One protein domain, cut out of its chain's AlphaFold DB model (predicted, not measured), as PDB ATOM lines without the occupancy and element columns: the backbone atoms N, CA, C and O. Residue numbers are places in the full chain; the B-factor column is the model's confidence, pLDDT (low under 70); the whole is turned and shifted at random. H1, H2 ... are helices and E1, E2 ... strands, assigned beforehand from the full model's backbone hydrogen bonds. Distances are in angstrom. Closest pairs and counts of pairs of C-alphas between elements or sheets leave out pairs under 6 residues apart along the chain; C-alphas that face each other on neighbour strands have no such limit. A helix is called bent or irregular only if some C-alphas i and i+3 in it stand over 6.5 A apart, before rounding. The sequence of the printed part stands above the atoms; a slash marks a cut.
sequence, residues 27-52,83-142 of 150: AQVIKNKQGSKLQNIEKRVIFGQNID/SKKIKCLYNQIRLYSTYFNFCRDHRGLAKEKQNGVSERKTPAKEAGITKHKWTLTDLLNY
ATOM      1  N   ALA A  27     118.288 189.533 161.970       94.19
ATOM      2  CA  ALA A  27     117.492 190.200 162.986       94.19
ATOM      3  C   ALA A  27     118.323 190.477 164.243       94.19
ATOM      4  O   ALA A  27     119.350 189.846 164.497       94.19
ATOM      5  N   GLN A  28     117.863 191.433 165.040       94.00
ATOM      6  CA  GLN A  28     118.509 191.898 166.256       94.00
ATOM      7  C   GLN A  28     117.563 191.780 167.449       94.00
ATOM      8  O   GLN A  28     116.378 192.097 167.357       94.00
ATOM      9  N   VAL A  29     118.125 191.362 168.585       95.12
ATOM     10  CA  VAL A  29     117.485 191.420 169.903       95.12
ATOM     11  C   VAL A  29     118.109 192.584 170.664       95.12
ATOM     12  O   VAL A  29     119.273 192.518 171.064       95.12
ATOM     13  N   ILE A  30     117.346 193.651 170.864       93.88
ATOM     14  CA  ILE A  30     117.768 194.867 171.555       93.88
ATOM     15  C   ILE A  30     117.252 194.786 172.993       93.88
ATOM     16  O   ILE A  30     116.051 194.745 173.238       93.88
ATOM     17  N   LYS A  31     118.170 194.712 173.960       92.50
ATOM     18  CA  LYS A  31     117.839 194.632 175.391       92.50
ATOM     19  C   LYS A  31     117.949 196.024 176.010       92.50
ATOM     20  O   LYS A  31     119.061 196.484 176.267       92.50
ATOM     21  N   ASN A  32     116.817 196.657 176.295       94.31
ATOM     22  CA  ASN A  32     116.771 197.954 176.964       94.31
ATOM     23  C   ASN A  32     116.901 197.748 178.475       94.31
ATOM     24  O   ASN A  32     116.068 197.091 179.108       94.31
ATOM     25  N   LYS A  33     117.982 198.273 179.053       94.81
ATOM     26  CA  LYS A  33     118.307 198.138 180.477       94.81
ATOM     27  C   LYS A  33     118.383 199.504 181.137       94.81
ATOM     28  O   LYS A  33     118.915 200.441 180.552       94.81
ATOM     29  N   GLN A  34     117.932 199.576 182.383       95.06
ATOM     30  CA  GLN A  34     118.141 200.724 183.258       95.06
ATOM     31  C   GLN A  34     118.944 200.249 184.471       95.06
ATOM     32  O   GLN A  34     118.476 199.429 185.265       95.06
ATOM     33  N   GLY A  35     120.196 200.700 184.572       93.31
ATOM     34  CA  GLY A  35     121.156 200.143 185.526       93.31
ATOM     35  C   GLY A  35     121.376 198.642 185.294       93.31
ATOM     36  O   GLY A  35     121.705 198.210 184.188       93.31
ATOM     37  N   SER A  36     121.183 197.835 186.338       90.38
ATOM     38  CA  SER A  36     121.299 196.370 186.285       90.38
ATOM     39  C   SER A  36     119.998 195.648 185.905       90.38
ATOM     40  O   SER A  36     120.027 194.434 185.691       90.38
ATOM     41  N   LYS A  37     118.866 196.361 185.799       94.12
ATOM     42  CA  LYS A  37     117.549 195.772 185.521       94.12
ATOM     43  C   LYS A  37     117.218 195.815 184.030       94.12
ATOM     44  O   LYS A  37     117.410 196.831 183.361       94.12
ATOM     45  N   LEU A  38     116.719 194.695 183.512       93.00
ATOM     46  CA  LEU A  38     116.151 194.610 182.169       93.00
ATOM     47  C   LEU A  38     114.733 195.186 182.193       93.00
ATOM     48  O   LEU A  38     113.928 194.741 183.001       93.00
ATOM     49  N   GLN A  39     114.456 196.150 181.315       96.00
ATOM     50  CA  GLN A  39     113.152 196.809 181.222       96.00
ATOM     51  C   GLN A  39     112.327 196.252 180.065       96.00
ATOM     52  O   GLN A  39     111.167 195.900 180.239       96.00
ATOM     53  N   ASN A  40     112.938 196.144 178.884       94.69
ATOM     54  CA  ASN A  40     112.256 195.667 177.687       94.69
ATOM     55  C   ASN A  40     113.217 194.911 176.756       94.69
ATOM     56  O   ASN A  40     114.432 195.137 176.773       94.69
ATOM     57  N   ILE A  41     112.663 194.021 175.934       93.38
ATOM     58  CA  ILE A  41     113.354 193.362 174.829       93.38
ATOM     59  C   ILE A  41     112.614 193.705 173.538       93.38
ATOM     60  O   ILE A  41     111.475 193.297 173.340       93.38
ATOM     61  N   GLU A  42     113.295 194.390 172.630       94.75
ATOM     62  CA  GLU A  42     112.793 194.684 171.291       94.75
ATOM     63  C   GLU A  42     113.434 193.746 170.267       94.75
ATOM     64  O   GLU A  42     114.627 193.443 170.332       94.75
ATOM     65  N   LYS A  43     112.641 193.286 169.300       94.56
ATOM     66  CA  LYS A  43     113.102 192.453 168.185       94.56
ATOM     67  C   LYS A  43     112.981 193.256 166.900       94.56
ATOM     68  O   LYS A  43     111.902 193.751 166.584       94.56
ATOM     69  N   ARG A  44     114.080 193.386 166.159       94.00
ATOM     70  CA  ARG A  44     114.140 194.169 164.921       94.00
ATOM     71  C   ARG A  44     114.673 193.313 163.784       94.00
ATOM     72  O   ARG A  44     115.809 192.855 163.853       94.00
ATOM     73  N   VAL A  45     113.880 193.119 162.735       93.31
ATOM     74  CA  VAL A  45     114.360 192.532 161.478       93.31
ATOM     75  C   VAL A  45     115.066 193.627 160.683       93.31
ATOM     76  O   VAL A  45     114.524 194.718 160.526       93.31
ATOM     77  N   ILE A  46     116.296 193.362 160.246       92.25
ATOM     78  CA  ILE A  46     117.122 194.319 159.499       92.25
ATOM     79  C   ILE A  46     117.189 193.921 158.021       92.25
ATOM     80  O   ILE A  46     117.062 194.784 157.160       92.25
ATOM     81  N   PHE A  47     117.370 192.627 157.730       91.06
ATOM     82  CA  PHE A  47     117.432 192.091 156.366       91.06
ATOM     83  C   PHE A  47     116.627 190.790 156.243       91.06
ATOM     84  O   PHE A  47     116.552 190.013 157.201       91.06
ATOM     85  N   GLY A  48     116.080 190.555 155.048       87.75
ATOM     86  CA  GLY A  48     115.317 189.359 154.698       87.75
ATOM     87  C   GLY A  48     113.834 189.427 155.075       87.75
ATOM     88  O   GLY A  48     113.393 190.297 155.825       87.75
ATOM     89  N   GLN A  49     113.057 188.488 154.536       86.38
ATOM     90  CA  GLN A  49     111.627 188.313 154.813       86.38
ATOM     91  C   GLN A  49     111.376 186.960 155.503       86.38
ATOM     92  O   GLN A  49     112.284 186.135 155.617       86.38
ATOM     93  N   ASN A  50     110.145 186.729 155.974       88.50
ATOM     94  CA  ASN A  50     109.704 185.455 156.563       88.50
ATOM     95  C   ASN A  50     110.567 184.967 157.744       88.50
ATOM     96  O   ASN A  50     110.813 183.770 157.898       88.50
ATOM     97  N   ILE A  51     111.065 185.886 158.579       90.50
ATOM     98  CA  ILE A  51     111.715 185.535 159.848       90.50
ATOM     99  C   ILE A  51     110.640 185.344 160.910       90.50
ATOM    100  O   ILE A  51     109.937 186.297 161.240       90.50
ATOM    101  N   ASP A  52     110.538 184.133 161.459       90.38
ATOM    102  CA  ASP A  52     109.692 183.910 162.623       90.38
ATOM    103  C   ASP A  52     110.261 184.698 163.811       90.38
ATOM    104  O   ASP A  52     111.428 184.568 164.188       90.38
ATOM    105  N   SER A  83     144.820 181.148 178.889       92.69
ATOM    106  CA  SER A  83     145.779 180.867 177.813       92.69
ATOM    107  C   SER A  83     146.697 182.063 177.571       92.69
ATOM    108  O   SER A  83     146.215 183.146 177.266       92.69
ATOM    109  N   LYS A  84     148.020 181.851 177.604       93.56
ATOM    110  CA  LYS A  84     149.017 182.888 177.257       93.56
ATOM    111  C   LYS A  84     149.073 183.208 175.757       93.56
ATOM    112  O   LYS A  84     149.467 184.299 175.372       93.56
ATOM    113  N   LYS A  85     148.717 182.241 174.903       95.88
ATOM    114  CA  LYS A  85     148.715 182.375 173.437       95.88
ATOM    115  C   LYS A  85     147.314 182.109 172.893       95.88
ATOM    116  O   LYS A  85     146.687 181.120 173.280       95.88
ATOM    117  N   ILE A  86     146.868 182.921 171.930       94.94
ATOM    118  CA  ILE A  86     145.552 182.767 171.284       94.94
ATOM    119  C   ILE A  86     145.378 181.386 170.639       94.94
ATOM    120  O   ILE A  86     144.327 180.765 170.772       94.94
ATOM    121  N   LYS A  87     146.446 180.836 170.045       97.00
ATOM    122  CA  LYS A  87     146.460 179.484 169.461       97.00
ATOM    123  C   LYS A  87     146.091 178.402 170.483       97.00
ATOM    124  O   LYS A  87     145.357 177.475 170.157       97.00
ATOM    125  N   CYS A  88     146.557 178.523 171.727       95.31
ATOM    126  CA  CYS A  88     146.226 177.572 172.791       95.31
ATOM    127  C   CYS A  88     144.756 177.687 173.214       95.31
ATOM    128  O   CYS A  88     144.114 176.668 173.449       95.31
ATOM    129  N   LEU A  89     144.211 178.910 173.280       94.56
ATOM    130  CA  LEU A  89     142.781 179.120 173.527       94.56
ATOM    131  C   LEU A  89     141.936 178.494 172.414       94.56
ATOM    132  O   LEU A  89     141.015 177.739 172.706       94.56
ATOM    133  N   TYR A  90     142.298 178.749 171.156       95.44
ATOM    134  CA  TYR A  90     141.619 178.183 169.994       95.44
ATOM    135  C   TYR A  90     141.619 176.649 170.021       95.44
ATOM    136  O   TYR A  90     140.568 176.026 169.891       95.44
ATOM    137  N   ASN A  91     142.779 176.034 170.270       93.94
ATOM    138  CA  ASN A  91     142.895 174.579 170.370       93.94
ATOM    139  C   ASN A  91     142.047 174.007 171.516       93.94
ATOM    140  O   ASN A  91     141.366 173.004 171.311       93.94
ATOM    141  N   GLN A  92     142.034 174.652 172.692       94.12
ATOM    142  CA  GLN A  92     141.192 174.214 173.808       94.12
ATOM    143  C   GLN A  92     139.704 174.301 173.462       94.12
ATOM    144  O   GLN A  92     138.968 173.351 173.708       94.12
ATOM    145  N   ILE A  93     139.251 175.434 172.912       94.31
ATOM    146  CA  ILE A  93     137.842 175.629 172.541       94.31
ATOM    147  C   ILE A  93     137.431 174.594 171.498       94.31
ATOM    148  O   ILE A  93     136.350 174.018 171.612       94.31
ATOM    149  N   ARG A  94     138.296 174.314 170.519       94.06
ATOM    150  CA  ARG A  94     138.049 173.292 169.502       94.06
ATOM    151  C   ARG A  94     137.920 171.906 170.126       94.06
ATOM    152  O   ARG A  94     136.927 171.239 169.874       94.06
ATOM    153  N   LEU A  95     138.871 171.504 170.969       94.19
ATOM    154  CA  LEU A  95     138.824 170.215 171.663       94.19
ATOM    155  C   LEU A  95     137.548 170.081 172.503       94.19
ATOM    156  O   LEU A  95     136.834 169.088 172.385       94.19
ATOM    157  N   TYR A  96     137.238 171.103 173.301       94.56
ATOM    158  CA  TYR A  96     136.046 171.125 174.141       94.56
ATOM    159  C   TYR A  96     134.762 171.039 173.308       94.56
ATOM    160  O   TYR A  96     133.894 170.226 173.607       94.56
ATOM    161  N   SER A  97     134.646 171.835 172.242       94.06
ATOM    162  CA  SER A  97     133.450 171.860 171.393       94.06
ATOM    163  C   SER A  97     133.246 170.525 170.680       94.06
ATOM    164  O   SER A  97     132.118 170.042 170.599       94.06
ATOM    165  N   THR A  98     134.320 169.889 170.201       95.50
ATOM    166  CA  THR A  98     134.231 168.551 169.608       95.50
ATOM    167  C   THR A  98     133.827 167.519 170.660       95.50
ATOM    168  O   THR A  98     132.896 166.754 170.433       95.50
ATOM    169  N   TYR A  99     134.436 167.534 171.847       95.75
ATOM    170  CA  TYR A  99     134.071 166.617 172.929       95.75
ATOM    171  C   TYR A  99     132.605 166.784 173.367       95.75
ATOM    172  O   TYR A  99     131.871 165.803 173.483       95.75
ATOM    173  N   PHE A 100     132.152 168.028 173.551       94.88
ATOM    174  CA  PHE A 100     130.778 168.364 173.925       94.88
ATOM    175  C   PHE A 100     129.753 167.815 172.925       94.88
ATOM    176  O   PHE A 100     128.720 167.285 173.340       94.88
ATOM    177  N   ASN A 101     130.046 167.927 171.625       95.75
ATOM    178  CA  ASN A 101     129.130 167.536 170.555       95.75
ATOM    179  C   ASN A 101     129.196 166.043 170.195       95.75
ATOM    180  O   ASN A 101     128.168 165.466 169.852       95.75
ATOM    181  N   PHE A 102     130.369 165.410 170.260       96.62
ATOM    182  CA  PHE A 102     130.565 164.049 169.746       96.62
ATOM    183  C   PHE A 102     130.692 162.985 170.838       96.62
ATOM    184  O   PHE A 102     130.296 161.843 170.603       96.62
ATOM    185  N   CYS A 103     131.194 163.348 172.022       96.56
ATOM    186  CA  CYS A 103     131.552 162.386 173.069       96.56
ATOM    187  C   CYS A 103     130.691 162.478 174.331       96.56
ATOM    188  O   CYS A 103     130.520 161.479 175.025       96.56
ATOM    189  N   ARG A 104     130.178 163.662 174.679       94.81
ATOM    190  CA  ARG A 104     129.407 163.861 175.912       94.81
ATOM    191  C   ARG A 104     127.920 163.617 175.681       94.81
ATOM    192  O   ARG A 104     127.316 164.243 174.814       94.81
ATOM    193  N   ASP A 105     127.330 162.764 176.511       94.31
ATOM    194  CA  ASP A 105     125.881 162.575 176.552       94.31
ATOM    195  C   ASP A 105     125.207 163.693 177.345       94.31
ATOM    196  O   ASP A 105     125.689 164.098 178.409       94.31
ATOM    197  N   HIS A 106     124.048 164.149 176.866       92.94
ATOM    198  CA  HIS A 106     123.303 165.232 177.508       92.94
ATOM    199  C   HIS A 106     121.968 164.739 178.034       92.94
ATOM    200  O   HIS A 106     121.222 164.049 177.345       92.94
ATOM    201  N   ARG A 107     121.641 165.145 179.265       90.44
ATOM    202  CA  ARG A 107     120.353 164.815 179.894       90.44
ATOM    203  C   ARG A 107     119.169 165.387 179.115       90.44
ATOM    204  O   ARG A 107     118.164 164.709 178.991       90.44
ATOM    205  N   GLY A 108     119.310 166.589 178.552       89.25
ATOM    206  CA  GLY A 108     118.264 167.215 177.734       89.25
ATOM    207  C   GLY A 108     117.992 166.508 176.401       89.25
ATOM    208  O   GLY A 108     117.029 166.850 175.733       89.25
ATOM    209  N   LEU A 109     118.823 165.531 176.021       92.06
ATOM    210  CA  LEU A 109     118.652 164.699 174.826       92.06
ATOM    211  C   LEU A 109     118.308 163.245 175.184       92.06
ATOM    212  O   LEU A 109     118.482 162.345 174.362       92.06
ATOM    213  N   ALA A 110     117.892 162.994 176.427       90.50
ATOM    214  CA  ALA A 110     117.433 161.681 176.846       90.50
ATOM    215  C   ALA A 110     116.099 161.355 176.164       90.50
ATOM    216  O   ALA A 110     115.171 162.160 176.205       90.50
ATOM    217  N   LYS A 111     116.005 160.177 175.545       86.69
ATOM    218  CA  LYS A 111     114.762 159.649 174.972       86.69
ATOM    219  C   LYS A 111     114.489 158.270 175.553       86.69
ATOM    220  O   LYS A 111     115.415 157.473 175.712       86.69
ATOM    221  N   GLU A 112     113.232 157.996 175.867       85.88
ATOM    222  CA  GLU A 112     112.817 156.657 176.272       85.88
ATOM    223  C   GLU A 112     112.837 155.718 175.070       85.88
ATOM    224  O   GLU A 112     112.359 156.049 173.981       85.88
ATOM    225  N   LYS A 113     113.447 154.550 175.257       83.62
ATOM    226  CA  LYS A 113     113.365 153.451 174.301       83.62
ATOM    227  C   LYS A 113     112.113 152.622 174.571       83.62
ATOM    228  O   LYS A 113     111.557 152.639 175.663       83.62
ATOM    229  N   GLN A 114     111.728 151.822 173.577       77.38
ATOM    230  CA  GLN A 114     110.579 150.909 173.643       77.38
ATOM    231  C   GLN A 114     110.648 149.911 174.815       77.38
ATOM    232  O   GLN A 114     109.623 149.427 175.269       77.38
ATOM    233  N   ASN A 115     111.846 149.626 175.331       83.00
ATOM    234  CA  ASN A 115     112.073 148.749 176.482       83.00
ATOM    235  C   ASN A 115     112.056 149.485 177.842       83.00
ATOM    236  O   ASN A 115     112.532 148.933 178.828       83.00
ATOM    237  N   GLY A 116     111.592 150.740 177.895       81.19
ATOM    238  CA  GLY A 116     111.560 151.563 179.112       81.19
ATOM    239  C   GLY A 116     112.923 152.122 179.545       81.19
ATOM    240  O   GLY A 116     113.017 152.834 180.541       81.19
ATOM    241  N   VAL A 117     114.002 151.836 178.805       83.38
ATOM    242  CA  VAL A 117     115.344 152.337 179.131       83.38
ATOM    243  C   VAL A 117     115.554 153.717 178.511       83.38
ATOM    244  O   VAL A 117     115.494 153.889 177.294       83.38
ATOM    245  N   SER A 118     115.866 154.710 179.344       83.31
ATOM    246  CA  SER A 118     116.233 156.050 178.881       83.31
ATOM    247  C   SER A 118     117.641 156.050 178.270       83.31
ATOM    248  O   SER A 118     118.634 155.807 178.959       83.31
ATOM    249  N   GLU A 119     117.750 156.336 176.970       87.19
ATOM    250  CA  GLU A 119     119.034 156.513 176.291       87.19
ATOM    251  C   GLU A 119     119.352 157.999 176.141       87.19
ATOM    252  O   GLU A 119     118.605 158.762 175.526       87.19
ATOM    253  N   ARG A 120     120.514 158.405 176.656       90.50
ATOM    254  CA  ARG A 120     121.066 159.736 176.396       90.50
ATOM    255  C   ARG A 120     121.848 159.733 175.092       90.50
ATOM    256  O   ARG A 120     122.510 158.753 174.753       90.50
ATOM    257  N   LYS A 121     121.791 160.853 174.377       93.56
ATOM    258  CA  LYS A 121     122.513 161.047 173.119       93.56
ATOM    259  C   LYS A 121     123.459 162.237 173.199       93.56
ATOM    260  O   LYS A 121     123.301 163.141 174.027       93.56
ATOM    261  N   THR A 122     124.434 162.231 172.297       96.00
ATOM    262  CA  THR A 122     125.282 163.389 172.021       96.00
ATOM    263  C   THR A 122     124.585 164.321 171.021       96.00
ATOM    264  O   THR A 122     123.765 163.847 170.225       96.00
ATOM    265  N   PRO A 123     124.900 165.629 171.004       95.81
ATOM    266  CA  PRO A 123     124.286 166.572 170.075       95.81
ATOM    267  C   PRO A 123     124.542 166.193 168.615       95.81
ATOM    268  O   PRO A 123     123.629 166.260 167.801       95.81
ATOM    269  N   ALA A 124     125.745 165.713 168.284       96.62
ATOM    270  CA  ALA A 124     126.067 165.272 166.929       96.62
ATOM    271  C   ALA A 124     125.280 164.018 166.513       96.62
ATOM    272  O   ALA A 124     124.942 163.880 165.339       96.62
ATOM    273  N   LYS A 125     124.963 163.113 167.453       95.38
ATOM    274  CA  LYS A 125     124.103 161.953 167.177       95.38
ATOM    275  C   LYS A 125     122.649 162.377 166.970       95.38
ATOM    276  O   LYS A 125     122.003 161.893 166.050       95.38
ATOM    277  N   GLU A 126     122.139 163.277 167.808       95.12
ATOM    278  CA  GLU A 126     120.766 163.782 167.684       95.12
ATOM    279  C   GLU A 126     120.565 164.601 166.400       95.12
ATOM    280  O   GLU A 126     119.549 164.447 165.735       95.12
ATOM    281  N   ALA A 127     121.561 165.393 165.999       95.25
ATOM    282  CA  ALA A 127     121.551 166.144 164.743       95.25
ATOM    283  C   ALA A 127     121.815 165.278 163.491       95.25
ATOM    284  O   ALA A 127     121.877 165.811 162.388       95.25
ATOM    285  N   GLY A 128     122.037 163.965 163.640       95.19
ATOM    286  CA  GLY A 128     122.309 163.058 162.518       95.19
ATOM    287  C   GLY A 128     123.694 163.208 161.870       95.19
ATOM    288  O   GLY A 128     123.954 162.585 160.846       95.19
ATOM    289  N   ILE A 129     124.604 163.987 162.466       95.38
ATOM    290  CA  ILE A 129     125.979 164.193 161.972       95.38
ATOM    291  C   ILE A 129     126.813 162.912 162.120       95.38
ATOM    292  O   ILE A 129     127.681 162.620 161.299       95.38
ATOM    293  N   THR A 130     126.559 162.131 163.172       94.75
ATOM    294  CA  THR A 130     127.178 160.818 163.395       94.75
ATOM    295  C   THR A 130     126.122 159.788 163.769       94.75
ATOM    296  O   THR A 130     125.155 160.088 164.468       94.75
ATOM    297  N   LYS A 131     126.325 158.537 163.349       92.69
ATOM    298  CA  LYS A 131     125.434 157.420 163.705       92.69
ATOM    299  C   LYS A 131     125.644 156.943 165.148       92.69
ATOM    300  O   LYS A 131     124.732 156.389 165.759       92.69
ATOM    301  N   HIS A 132     126.834 157.163 165.705       92.00
ATOM    302  CA  HIS A 132     127.222 156.677 167.029       92.00
ATOM    303  C   HIS A 132     127.939 157.757 167.847       92.00
ATOM    304  O   HIS A 132     128.512 158.705 167.308       92.00
ATOM    305  N   LYS A 133     127.894 157.598 169.173       94.56
ATOM    306  CA  LYS A 133     128.663 158.401 170.125       94.56
ATOM    307  C   LYS A 133     130.144 158.069 169.974       94.56
ATOM    308  O   LYS A 133     130.495 156.895 169.967       94.56
ATOM    309  N   TRP A 134     130.991 159.087 169.906       96.12
ATOM    310  CA  TRP A 134     132.437 158.892 169.859       96.12
ATOM    311  C   TRP A 134     132.999 158.706 171.263       96.12
ATOM    312  O   TRP A 134     132.586 159.378 172.212       96.12
ATOM    313  N   THR A 135     133.997 157.843 171.395       95.88
ATOM    314  CA  THR A 135     134.873 157.841 172.565       95.88
ATOM    315  C   THR A 135     135.903 158.968 172.455       95.88
ATOM    316  O   THR A 135     136.104 159.564 171.394       95.88
ATOM    317  N   LEU A 136     136.582 159.280 173.563       94.25
ATOM    318  CA  LEU A 136     137.699 160.228 173.518       94.25
ATOM    319  C   LEU A 136     138.834 159.701 172.623       94.25
ATOM    320  O   LEU A 136     139.467 160.482 171.917       94.25
ATOM    321  N   THR A 137     139.047 158.384 172.611       95.56
ATOM    322  CA  THR A 137     140.025 157.714 171.750       95.56
ATOM    323  C   THR A 137     139.700 157.921 170.275       95.56
ATOM    324  O   THR A 137     140.590 158.298 169.516       95.56
ATOM    325  N   ASP A 138     138.434 157.764 169.875       94.75
ATOM    326  CA  ASP A 138     138.002 158.009 168.490       94.75
ATOM    327  C   ASP A 138     138.268 159.457 168.075       94.75
ATOM    328  O   ASP A 138     138.803 159.716 167.000       94.75
ATOM    329  N   LEU A 139     137.950 160.409 168.961       94.25
ATOM    330  CA  LEU A 139     138.175 161.833 168.722       94.25
ATOM    331  C   LEU A 139     139.662 162.147 168.519       94.25
ATOM    332  O   LEU A 139     140.007 162.881 167.594       94.25
ATOM    333  N   LEU A 140     140.538 161.615 169.375       93.00
ATOM    334  CA  LEU A 140     141.981 161.874 169.313       93.00
ATOM    335  C   LEU A 140     142.660 161.158 168.139       93.00
ATOM    336  O   LEU A 140     143.624 161.686 167.585       93.00
ATOM    337  N   ASN A 141     142.138 160.001 167.728       93.94
ATOM    338  CA  ASN A 141     142.642 159.232 166.591       93.94
ATOM    339  C   ASN A 141     141.985 159.606 165.255       93.94
ATOM    340  O   ASN A 141     142.342 159.038 164.220       93.94
ATOM    341  N   TYR A 142     141.049 160.559 165.246       89.31
ATOM    342  CA  TYR A 142     140.356 160.969 164.031       89.31
ATOM    343  C   TYR A 142     141.335 161.567 163.011       89.31
ATOM    344  O   TYR A 142     141.822 162.696 163.145       89.31
TER     345      TYR A 142
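Overview. This is residues 27 to 52 and 83 to 142 of the 150 residues of an uncharacterized protein of Methanosarcina mazei (strain ATCC BAA-159 / DSM 3647 / Goe1 / Go1 / JCM 11833 / OCM 88) (UniProt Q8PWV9). Two separate pieces make up this model: a long, bent hairpin of strands E1 and E2 on its own, and a long helix, H1, whose far end leads into a second, smaller hairpin, E3 and E4, that runs on in nearly the same direction. The short helices H2 and H3 pack on H1 near that end, at its residues 98 to 102, while residues 84 to 91, of which 86 to 91 belong to H1, stick out freely. The printed part has 86 residues with three named helices and four named strands, in the order E1, E2, H1, E3, E4, H2, H3; each sheet is one antiparallel pair, and the class is mixed, helices and strands. The whole is extended, with a radius of gyration of the C-alphas of 19.9 A and spans of 48 by 47 by 31 A.

Arrangement. E1, residues 27 to 34, and E2, residues 37 to 47, are antiparallel at 159 degrees and form a hairpin; N 30 and O 42 are 2.8 A apart, within hydrogen-bond range, and so are N 44 and O 28, at 2.9 A. E2 bends by 51 degrees at residue 40. E1 is apart from H1, residues 86 to 102. E3, residues 106 to 112, and E4, residues 118 to 121, form the other hairpin, antiparallel at 136 degrees, with N 119 and O 111 2.9 A apart, within hydrogen-bond range. With residues 100 to 102 alone, H1 touches H2, residues 123 to 126; the closest C-alphas are those of Asn 101 and Pro 123, at 5.0 A. With residues 98 to 102 alone, H1 touches H3, residues 136 to 141, at a steep tilt of 60 degrees, opposite ways; the closest C-alphas, of Tyr 99 and Leu 136, are 7.4 A apart. H2 and H3 are apart. In H1 and H3 every O i to N i+4 pair is within hydrogen-bond range; H2 is too short for such a pair.

Along the chain. E1 begins at C-alpha 27 (117.492, 190.200, 162.986) and is 22.9 A long; E2 is 29.4 A. H1 measures 24.0 A from C-alpha 86 (145.552, 182.767, 171.284) to C-alpha 102. E3 is 13.6 A long, E4 9.9 A, H2 5.1 A and H3 8.6 A, ending at C-alpha 141 (142.642, 159.232, 166.591).

Size, cuts and confidence. The C-alphas farthest apart, of Gly 35 and Asn 115, are 53.0 A apart. Residues 53 to 82 are cut out, and C-alphas 52 and 83 are 39.3 A apart across the cut. Of the links printed whole, H2 to H3 is short and the others are tight. The mean pLDDT of the printed part is 92.7, and no printed residue is under 70.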